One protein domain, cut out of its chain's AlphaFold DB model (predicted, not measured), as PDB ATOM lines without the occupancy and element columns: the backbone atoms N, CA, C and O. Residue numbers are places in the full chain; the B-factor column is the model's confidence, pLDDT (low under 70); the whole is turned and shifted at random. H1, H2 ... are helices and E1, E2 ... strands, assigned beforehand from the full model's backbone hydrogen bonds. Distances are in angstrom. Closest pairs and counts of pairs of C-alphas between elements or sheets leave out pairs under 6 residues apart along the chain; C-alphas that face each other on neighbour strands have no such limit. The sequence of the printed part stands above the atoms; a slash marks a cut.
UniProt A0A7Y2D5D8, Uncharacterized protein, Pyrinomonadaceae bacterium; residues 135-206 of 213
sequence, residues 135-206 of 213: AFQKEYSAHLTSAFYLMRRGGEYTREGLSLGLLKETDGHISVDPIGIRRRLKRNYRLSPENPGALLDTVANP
ATOM      1  N   ALA A 135     193.298 220.543 358.408       97.06
ATOM      2  CA  ALA A 135     192.741 221.195 357.225       97.06
ATOM      3  C   ALA A 135     192.744 220.275 355.990       97.06
ATOM      4  O   ALA A 135     191.734 220.192 355.296       97.06
ATOM      5  N   PHE A 136     193.818 219.515 355.747       98.19
ATOM      6  CA  PHE A 136     193.875 218.556 354.642       98.19
ATOM      7  C   PHE A 136     192.793 217.473 354.762       98.19
ATOM      8  O   PHE A 136     192.074 217.228 353.797       98.19
ATOM      9  N   GLN A 137     192.630 216.846 355.930       98.31
ATOM     10  CA  GLN A 137     191.602 215.825 356.171       98.31
ATOM     11  C   GLN A 137     190.189 216.390 355.980       98.31
ATOM     12  O   GLN A 137     189.354 215.762 355.320       98.31
ATOM     13  N   LYS A 138     189.937 217.586 356.523       97.31
ATOM     14  CA  LYS A 138     188.669 218.309 356.392       97.31
ATOM     15  C   LYS A 138     188.332 218.546 354.918       97.31
ATOM     16  O   LYS A 138     187.312 218.048 354.438       97.31
ATOM     17  N   GLU A 139     189.218 219.225 354.192       97.94
ATOM     18  CA  GLU A 139     189.039 219.586 352.780       97.94
ATOM     19  C   GLU A 139     188.962 218.362 351.864       97.94
ATOM     20  O   GLU A 139     188.105 218.293 350.981       97.94
ATOM     21  N   TYR A 140     189.818 217.362 352.083       98.50
ATOM     22  CA  TYR A 140     189.811 216.123 351.307       98.50
ATOM     23  C   TYR A 140     188.486 215.383 351.458       98.50
ATOM     24  O   TYR A 140     187.898 214.962 350.463       98.50
ATOM     25  N   SER A 141     187.970 215.269 352.686       98.31
ATOM     26  CA  SER A 141     186.693 214.597 352.929       98.31
ATOM     27  C   SER A 141     185.499 215.339 352.311       98.31
ATOM     28  O   SER A 141     184.581 214.690 351.807       98.31
ATOM     29  N   ALA A 142     185.515 216.676 352.285       98.38
ATOM     30  CA  ALA A 142     184.467 217.486 351.660       98.38
ATOM     31  C   ALA A 142     184.499 217.398 350.127       98.38
ATOM     32  O   ALA A 142     183.463 217.163 349.498       98.38
ATOM     33  N   HIS A 143     185.686 217.471 349.516       98.50
ATOM     34  CA  HIS A 143     185.849 217.257 348.075       98.50
ATOM     35  C   HIS A 143     185.470 215.831 347.665       98.50
ATOM     36  O   HIS A 143     184.805 215.657 346.648       98.50
ATOM     37  N   LEU A 144     185.823 214.820 348.465       98.50
ATOM     38  CA  LEU A 144     185.433 213.433 348.212       98.50
ATOM     39  C   LEU A 144     183.908 213.260 348.269       98.50
ATOM     40  O   LEU A 144     183.317 212.656 347.376       98.50
ATOM     41  N   THR A 145     183.264 213.849 349.281       98.38
ATOM     42  CA  THR A 145     181.797 213.852 349.419       98.38
ATOM     43  C   THR A 145     181.133 214.522 348.215       98.38
ATOM     44  O   THR A 145     180.162 213.991 347.674       98.38
ATOM     45  N   SER A 146     181.685 215.649 347.758       98.12
ATOM     46  CA  SER A 146     181.205 216.379 346.579       98.12
ATOM     47  C   SER A 146     181.391 215.565 345.296       98.12
ATOM     48  O   SER A 146     180.466 215.460 344.499       98.12
ATOM     49  N   ALA A 147     182.545 214.915 345.116       98.38
ATOM     50  CA  ALA A 147     182.841 214.083 343.951       98.38
ATOM     51  C   ALA A 147     181.821 212.946 343.792       98.38
ATOM     52  O   ALA A 147     181.221 212.795 342.729       98.38
ATOM     53  N   PHE A 148     181.554 212.194 344.865       98.38
ATOM     54  CA  PHE A 148     180.543 211.133 344.831       98.38
ATOM     55  C   PHE A 148     179.150 211.665 344.480       98.38
ATOM     56  O   PHE A 148     178.415 211.001 343.749       98.38
ATOM     57  N   TYR A 149     178.791 212.857 344.966       98.50
ATOM     58  CA  TYR A 149     177.504 213.473 344.649       98.50
ATOM     59  C   TYR A 149     177.414 213.828 343.166       98.50
ATOM     60  O   TYR A 149     176.487 213.393 342.490       98.50
ATOM     61  N   LEU A 150     178.410 214.548 342.643       98.00
ATOM     62  CA  LEU A 150     178.466 214.986 341.245       98.00
ATOM     63  C   LEU A 150     178.465 213.809 340.259       98.00
ATOM     64  O   LEU A 150     177.803 213.860 339.220       98.00
ATOM     65  N   MET A 151     179.173 212.728 340.599       97.69
ATOM     66  CA  MET A 151     179.170 211.486 339.823       97.69
ATOM     67  C   MET A 151     177.775 210.858 339.786       97.69
ATOM     68  O   MET A 151     177.297 210.470 338.726       97.69
ATOM     69  N   ARG A 152     177.102 210.772 340.938       97.00
ATOM     70  CA  ARG A 152     175.788 210.128 341.049       97.00
ATOM     71  C   ARG A 152     174.656 210.965 340.463       97.00
ATOM     72  O   ARG A 152     173.721 210.410 339.894       97.00
ATOM     73  N   ARG A 153     174.734 212.288 340.611       97.25
ATOM     74  CA  ARG A 153     173.747 213.240 340.095       97.25
ATOM     75  C   ARG A 153     173.695 213.227 338.565       97.25
ATOM     76  O   ARG A 153     172.616 213.401 338.005       97.25
ATOM     77  N   GLY A 154     174.824 212.949 337.913       95.94
ATOM     78  CA  GLY A 154     174.892 212.733 336.471       95.94
ATOM     79  C   GLY A 154     174.857 214.020 335.644       95.94
ATOM     80  O   GLY A 154     174.773 215.137 336.160       95.94
ATOM     81  N   GLY A 155     174.927 213.860 334.321       95.56
ATOM     82  CA  GLY A 155     174.745 214.946 333.357       95.56
ATOM     83  C   GLY A 155     175.716 216.111 333.562       95.56
ATOM     84  O   GLY A 155     176.937 215.946 333.570       95.56
ATOM     85  N   GLU A 156     175.178 217.318 333.718       95.81
ATOM     86  CA  GLU A 156     175.983 218.526 333.914       95.81
ATOM     87  C   GLU A 156     176.824 218.524 335.199       95.81
ATOM     88  O   GLU A 156     177.910 219.098 335.202       95.81
ATOM     89  N   TYR A 157     176.383 217.824 336.246       97.44
ATOM     90  CA  TYR A 157     177.107 217.711 337.513       97.44
ATOM     91  C   TYR A 157     178.360 216.853 337.348       97.44
ATOM     92  O   TYR A 157     179.428 217.182 337.856       97.44
ATOM     93  N   THR A 158     178.261 215.776 336.567       97.69
ATOM     94  CA  THR A 158     179.421 214.954 336.218       97.69
ATOM     95  C   THR A 158     180.441 215.744 335.402       97.69
ATOM     96  O   THR A 158     181.634 215.682 335.700       97.69
ATOM     97  N   ARG A 159     179.988 216.550 334.429       97.12
ATOM     98  CA  ARG A 159     180.877 217.436 333.654       97.12
ATOM     99  C   ARG A 159     181.589 218.454 334.542       97.12
ATOM    100  O   ARG A 159     182.790 218.659 334.386       97.12
ATOM    101  N   GLU A 160     180.881 219.039 335.504       95.81
ATOM    102  CA  GLU A 160     181.494 219.912 336.505       95.81
ATOM    103  C   GLU A 160     182.550 219.162 337.330       95.81
ATOM    104  O   GLU A 160     183.687 219.622 337.433       95.81
ATOM    105  N   GLY A 161     182.230 217.968 337.836       97.31
ATOM    106  CA  GLY A 161     183.168 217.138 338.597       97.31
ATOM    107  C   GLY A 161     184.448 216.791 337.827       97.31
ATOM    108  O   GLY A 161     185.534 216.837 338.409       97.31
ATOM    109  N   LEU A 162     184.340 216.508 336.524       98.06
ATOM    110  CA  LEU A 162     185.489 216.316 335.629       98.06
ATOM    111  C   LEU A 162     186.307 217.609 335.491       98.06
ATOM    112  O   LEU A 162     187.520 217.595 335.691       98.06
ATOM    113  N   SER A 163     185.650 218.743 335.223       96.44
ATOM    114  CA  SER A 163     186.323 220.043 335.052       96.44
ATOM    115  C   SER A 163     187.072 220.508 336.305       96.44
ATOM    116  O   SER A 163     188.137 221.118 336.219       96.44
ATOM    117  N   LEU A 164     186.551 220.176 337.489       95.25
ATOM    118  CA  LEU A 164     187.152 220.520 338.775       95.25
ATOM    119  C   LEU A 164     188.305 219.584 339.171       95.25
ATOM    120  O   LEU A 164     188.984 219.864 340.167       95.25
ATOM    121  N   GLY A 165     188.520 218.494 338.423       97.62
ATOM    122  CA  GLY A 165     189.491 217.443 338.734       97.62
ATOM    123  C   GLY A 165     189.085 216.570 339.924       97.62
ATOM    124  O   GLY A 165     189.952 216.058 340.628       97.62
ATOM    125  N   LEU A 166     187.782 216.461 340.201       98.31
ATOM    126  CA  LEU A 166     187.232 215.608 341.263       98.31
ATOM    127  C   LEU A 166     186.855 214.222 340.742       98.31
ATOM    128  O   LEU A 166     186.865 213.248 341.496       98.31
ATOM    129  N   LEU A 167     186.509 214.156 339.460       98.62
ATOM    130  CA  LEU A 167     186.207 212.942 338.722       98.62
ATOM    131  C   LEU A 167     187.246 212.743 337.624       98.62
ATOM    132  O   LEU A 167     187.884 213.698 337.175       98.62
ATOM    133  N   LYS A 168     187.358 211.507 337.157       98.38
ATOM    134  CA  LYS A 168     188.110 211.135 335.963       98.38
ATOM    135  C   LYS A 168     187.274 210.217 335.089       98.38
ATOM    136  O   LYS A 168     186.425 209.472 335.583       98.38
ATOM    137  N   GLU A 169     187.572 210.262 333.803       97.94
ATOM    138  CA  GLU A 169     187.053 209.335 332.812       97.94
ATOM    139  C   GLU A 169     188.171 208.376 332.398       97.94
ATOM    140  O   GLU A 169     189.313 208.785 332.180       97.94
ATOM    141  N   THR A 170     187.873 207.084 332.358       96.62
ATOM    142  CA  THR A 170     188.790 206.044 331.882       96.62
ATOM    143  C   THR A 170     187.967 205.040 331.098       96.62
ATOM    144  O   THR A 170     187.030 204.473 331.650       96.62
ATOM    145  N   ASP A 171     188.265 204.886 329.809       95.50
ATOM    146  CA  ASP A 171     187.544 203.988 328.897       95.50
ATOM    147  C   ASP A 171     186.014 204.202 328.908       95.50
ATOM    148  O   ASP A 171     185.231 203.258 328.931       95.50
ATOM    149  N   GLY A 172     185.577 205.467 328.959       92.56
ATOM    150  CA  GLY A 172     184.156 205.841 329.030       92.56
ATOM    151  C   GLY A 172     183.506 205.660 330.409       92.56
ATOM    152  O   GLY A 172     182.329 205.978 330.588       92.56
ATOM    153  N   HIS A 173     184.249 205.181 331.410       96.38
ATOM    154  CA  HIS A 173     183.767 205.040 332.780       96.38
ATOM    155  C   HIS A 173     184.161 206.237 333.642       96.38
ATOM    156  O   HIS A 173     185.340 206.555 333.820       96.38
ATOM    157  N   ILE A 174     183.152 206.870 334.241       98.00
ATOM    158  CA  ILE A 174     183.336 207.955 335.203       98.00
ATOM    159  C   ILE A 174     183.556 207.379 336.599       98.00
ATOM    160  O   ILE A 174     182.766 206.572 337.089       98.00
ATOM    161  N   SER A 175     184.611 207.842 337.264       98.25
ATOM    162  CA  SER A 175     184.911 207.503 338.654       98.25
ATOM    163  C   SER A 175     185.445 208.714 339.416       98.25
ATOM    164  O   SER A 175     185.890 209.699 338.827       98.25
ATOM    165  N   VAL A 176     185.406 208.648 340.745       98.44
ATOM    166  CA  VAL A 176     186.086 209.627 341.600       98.44
ATOM    167  C   VAL A 176     187.597 209.573 341.353       98.44
ATOM    168  O   VAL A 176     188.166 208.489 341.212       98.44
ATOM    169  N   ASP A 177     188.257 210.734 341.344       98.56
ATOM    170  CA  ASP A 177     189.710 210.858 341.192       98.56
ATOM    171  C   ASP A 177     190.392 211.337 342.491       98.56
ATOM    172  O   ASP A 177     190.647 212.533 342.670       98.56
ATOM    173  N   PRO A 178     190.752 210.424 343.417       98.31
ATOM    174  CA  PRO A 178     191.503 210.771 344.624       98.31
ATOM    175  C   PRO A 178     192.818 211.514 344.354       98.31
ATOM    176  O   PRO A 178     193.234 212.350 345.160       98.31
ATOM    177  N   ILE A 179     193.487 211.211 343.235       98.31
ATOM    178  CA  ILE A 179     194.756 211.844 342.856       98.31
ATOM    179  C   ILE A 179     194.485 213.274 342.386       98.31
ATOM    180  O   ILE A 179     195.177 214.202 342.817       98.31
ATOM    181  N   GLY A 180     193.457 213.466 341.561       98.31
ATOM    182  CA  GLY A 180     192.948 214.770 341.139       98.31
ATOM    183  C   GLY A 180     192.569 215.659 342.324       98.31
ATOM    184  O   GLY A 180     193.059 216.788 342.422       98.31
ATOM    185  N   ILE A 181     191.831 215.117 343.299       98.62
ATOM    186  CA  ILE A 181     191.476 215.827 344.539       98.62
ATOM    187  C   ILE A 181     192.738 216.265 345.291       98.62
ATOM    188  O   ILE A 181     192.880 217.441 345.620       98.62
ATOM    189  N   ARG A 182     193.704 215.366 345.529       98.50
ATOM    190  CA  ARG A 182     194.964 215.727 346.215       98.50
ATOM    191  C   ARG A 182     195.747 216.798 345.461       98.50
ATOM    192  O   ARG A 182     196.287 217.715 346.078       98.50
ATOM    193  N   ARG A 183     195.788 216.719 344.129       98.12
ATOM    194  CA  ARG A 183     196.434 217.725 343.277       98.12
ATOM    195  C   ARG A 183     195.751 219.085 343.409       98.12
ATOM    196  O   ARG A 183     196.448 220.092 343.529       98.12
ATOM    197  N   ARG A 184     194.415 219.117 343.424       97.31
ATOM    198  CA  ARG A 184     193.617 220.328 343.655       97.31
ATOM    199  C   ARG A 184     193.911 220.930 345.027       97.31
ATOM    200  O   ARG A 184     194.181 222.124 345.103       97.31
ATOM    201  N   LEU A 185     193.939 220.115 346.083       97.88
ATOM    202  CA  LEU A 185     194.267 220.573 347.440       97.88
ATOM    203  C   LEU A 185     195.659 221.200 347.522       97.88
ATOM    204  O   LEU A 185     195.813 222.308 348.041       97.88
ATOM    205  N   LYS A 186     196.656 220.544 346.924       97.81
ATOM    206  CA  LYS A 186     198.029 221.052 346.891       97.81
ATOM    207  C   LYS A 186     198.140 222.373 346.131       97.81
ATOM    208  O   LYS A 186     198.849 223.267 346.579       97.81
ATOM    209  N   ARG A 187     197.460 222.510 344.988       96.56
ATOM    210  CA  ARG A 187     197.550 223.708 344.135       96.56
ATOM    211  C   ARG A 187     196.767 224.895 344.687       96.56
ATOM    212  O   ARG A 187     197.302 225.996 344.724       96.56
ATOM    213  N   ASN A 188     195.531 224.667 345.121       94.56
ATOM    214  CA  ASN A 188     194.607 225.753 345.448       94.56
ATOM    215  C   ASN A 188     194.685 226.156 346.922       94.56
ATOM    216  O   ASN A 188     194.532 227.328 347.242       94.56
ATOM    217  N   TYR A 189     194.956 225.194 347.807       93.06
ATOM    218  CA  TYR A 189     194.934 225.406 349.255       93.06
ATOM    219  C   TYR A 189     196.313 225.238 349.902       93.06
ATOM    220  O   TYR A 189     196.460 225.470 351.097       93.06
ATOM    221  N   ARG A 190     197.336 224.841 349.127       97.56
ATOM    222  CA  ARG A 190     198.686 224.509 349.622       97.56
ATOM    223  C   ARG A 190     198.690 223.373 350.656       97.56
ATOM    224  O   ARG A 190     199.622 223.270 351.449       97.56
ATOM    225  N   LEU A 191     197.674 222.507 350.619       97.62
ATOM    226  CA  LEU A 191     197.493 221.395 351.555       97.62
ATOM    227  C   LEU A 191     197.967 220.067 350.954       97.62
ATOM    228  O   LEU A 191     197.637 219.731 349.815       97.62
ATOM    229  N   SER A 192     198.687 219.277 351.744       97.81
ATOM    230  CA  SER A 192     199.061 217.892 351.430       97.81
ATOM    231  C   SER A 192     199.154 217.060 352.718       97.81
ATOM    232  O   SER A 192     199.091 217.637 353.800       97.81
ATOM    233  N   PRO A 193     199.303 215.725 352.662       96.50
ATOM    234  CA  PRO A 193     199.555 214.936 353.870       96.50
ATOM    235  C   PRO A 193     200.794 215.401 354.654       96.50
ATOM    236  O   PRO A 193     200.790 215.365 355.879       96.50
ATOM    237  N   GLU A 194     201.826 215.870 353.950       97.44
ATOM    238  CA  GLU A 194     203.086 216.367 354.520       97.44
ATOM    239  C   GLU A 194     202.976 217.821 355.007       97.44
ATOM    240  O   GLU A 194     203.718 218.233 355.892       97.44
ATOM    241  N   ASN A 195     202.034 218.592 354.453       96.88
ATOM    242  CA  ASN A 195     201.667 219.930 354.913       96.88
ATOM    243  C   ASN A 195     200.152 219.998 355.181       96.88
ATOM    244  O   ASN A 195     199.403 220.569 354.376       96.88
ATOM    245  N   PRO A 196     199.671 219.373 356.273       96.69
ATOM    246  CA  PRO A 196     198.244 219.144 356.488       96.69
ATOM    247  C   PRO A 196     197.469 220.396 356.910       96.69
ATOM    248  O   PRO A 196     196.240 220.364 356.960       96.69
ATOM    249  N   GLY A 197     198.170 221.493 357.206       96.75
ATOM    250  CA  GLY A 197     197.589 222.710 357.760       96.75
ATOM    251  C   GLY A 197     197.160 222.557 359.222       96.75
ATOM    252  O   GLY A 197     197.425 221.547 359.875       96.75
ATOM    253  N   ALA A 198     196.510 223.598 359.741       95.50
ATOM    254  CA  ALA A 198     196.081 223.657 361.133       95.50
ATOM    255  C   ALA A 198     194.957 222.654 361.448       95.50
ATOM    256  O   ALA A 198     194.203 222.229 360.569       95.50
ATOM    257  N   LEU A 199     194.848 222.304 362.729       95.75
ATOM    258  CA  LEU A 199     193.733 221.538 363.274       95.75
ATOM    259  C   LEU A 199     192.448 222.378 363.298       95.75
ATOM    260  O   LEU A 199     192.496 223.607 363.404       95.75
ATOM    261  N   LEU A 200     191.297 221.711 363.200       93.38
ATOM    262  CA  LEU A 200     189.988 222.364 363.156       93.38
ATOM    263  C   LEU A 200     189.714 223.205 364.410       93.38
ATOM    264  O   LEU A 200     189.176 224.304 364.301       93.38
ATOM    265  N   ASP A 201     190.132 222.729 365.583       90.94
ATOM    266  CA  ASP A 201     190.037 223.469 366.844       90.94
ATOM    267  C   ASP A 201     190.780 224.807 366.804       90.94
ATOM    268  O   ASP A 201     190.342 225.775 367.414       90.94
ATOM    269  N   THR A 202     191.898 224.858 366.081       87.88
ATOM    270  CA  THR A 202     192.818 225.996 366.042       87.88
ATOM    271  C   THR A 202     192.293 227.105 365.136       87.88
ATOM    272  O   THR A 202     192.549 228.279 365.387       87.88
ATOM    273  N   VAL A 203     191.547 226.736 364.092       82.81
ATOM    274  CA  VAL A 203     190.904 227.687 363.170       82.81
ATOM    275  C   VAL A 203     189.475 228.032 363.584       82.81
ATOM    276  O   VAL A 203     188.890 228.974 363.051       82.81
ATOM    277  N   ALA A 204     188.905 227.297 364.542       79.06
ATOM    278  CA  ALA A 204     187.696 227.718 365.224       79.06
ATOM    279  C   ALA A 204     187.999 229.012 365.990       79.06
ATOM    280  O   ALA A 204     188.951 229.074 366.765       79.06
ATOM    281  N   ASN A 205     187.199 230.055 365.769       69.94
ATOM    282  CA  ASN A 205     187.270 231.267 366.571       69.94
ATOM    283  C   ASN A 205     186.019 231.354 367.457       69.94
ATOM    284  O   ASN A 205     184.927 231.578 366.928       69.94
ATOM    285  N   PRO A 206     186.155 231.191 368.783       72.38
ATOM    286  CA  PRO A 206     187.375 230.950 369.545       72.38
ATOM    287  C   PRO A 206     187.846 229.503 369.432       72.38
ATOM    288  O   PRO A 206     187.057 228.608 369.124       72.38
TER     289      PRO A 206
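Overview. This is residues 135 to 206 of the 213 residues of an uncharacterized protein of Pyrinomonadaceae bacterium (UniProt A0A7Y2D5D8). A small two-stranded hairpin, E1 and E2, packs together with the short helix H2 on the later half of one long helix, H1, while H3 packs at a steep angle on the earlier half of H1. A tail runs on from H3 past the beginning of H1, holds the small helix H4 near its end, and closes with residues 204 to 206; it adds to the length of the whole. The printed part has 72 residues, with four named helices and two named strands in the order H1, H2, E1, E2, H3, H4; the two strands form an antiparallel sheet, E1 - E2, and the class is mostly helix. It is only just loose, close to compact, with a radius of gyration of the C-alphas of 13.6 A, and only just elongated, spanning 45 by 22 by 14 A.

Along the chain. The strands are E1, residues 167 to 170, 10.1 A long, and E2, residues 173 to 176, 10.2 A long. H1, residues 135 to 153, is the longest helix at 26.8 A and begins at C-alpha 135, (192.741, 221.195, 357.225). H2 holds residues 156 to 163 and measures 10.5 A. H3 holds residues 178 to 189, 15.7 A, and begins at C-alpha 178, (191.503, 210.771, 344.624). H4, residues 200 to 203, measures 5.4 A and ends at C-alpha 203, (190.904, 227.687, 363.170).

Arrangement. E1 and E2 form a hairpin, antiparallel at 147 degrees between their directions, with N 168 and O 175 at 2.9 A and N 170 and O 173 at 3.0 A, within hydrogen-bond range. The closest C-alphas of H1 and E2 are those of Ala 147 and Val 176, 6.0 A apart. The closest C-alphas of H2 and E1 are those of Gly 161 and Leu 167, 5.2 A apart; H2 and E2 are near each other. H1 and H2 form a helical hairpin and touch with residues 147 to 152 of H1 alone, closest at the C-alphas of Leu 150 and Tyr 157, 4.8 A, at a steep tilt of 43 degrees, opposite ways. H1 touches H3 with residues 136 to 144 alone, closest at the C-alphas of His 143 and Ile 181, 6.8 A, at a steep tilt of 53 degrees, opposite ways. H2 and H3 are apart. H4 is close to but not clearly touching H1, with the C-alphas of Ala 135 and Leu 200 closest at 6.6 A, and is apart from H3. Every O i to N i+4 pair is within hydrogen-bond range in H1, H2 and H3; H4 is too short for such a pair.

Size, cuts and confidence. The two C-alphas farthest apart, those of Asp 171 and Pro 206, are 48.8 A apart. The printed part has no cut. No link is long; the link from H3 to H4, with 10 residues, is short, and the others are tight. The mean pLDDT of the printed part is 95.9, and residue 205 is under 70.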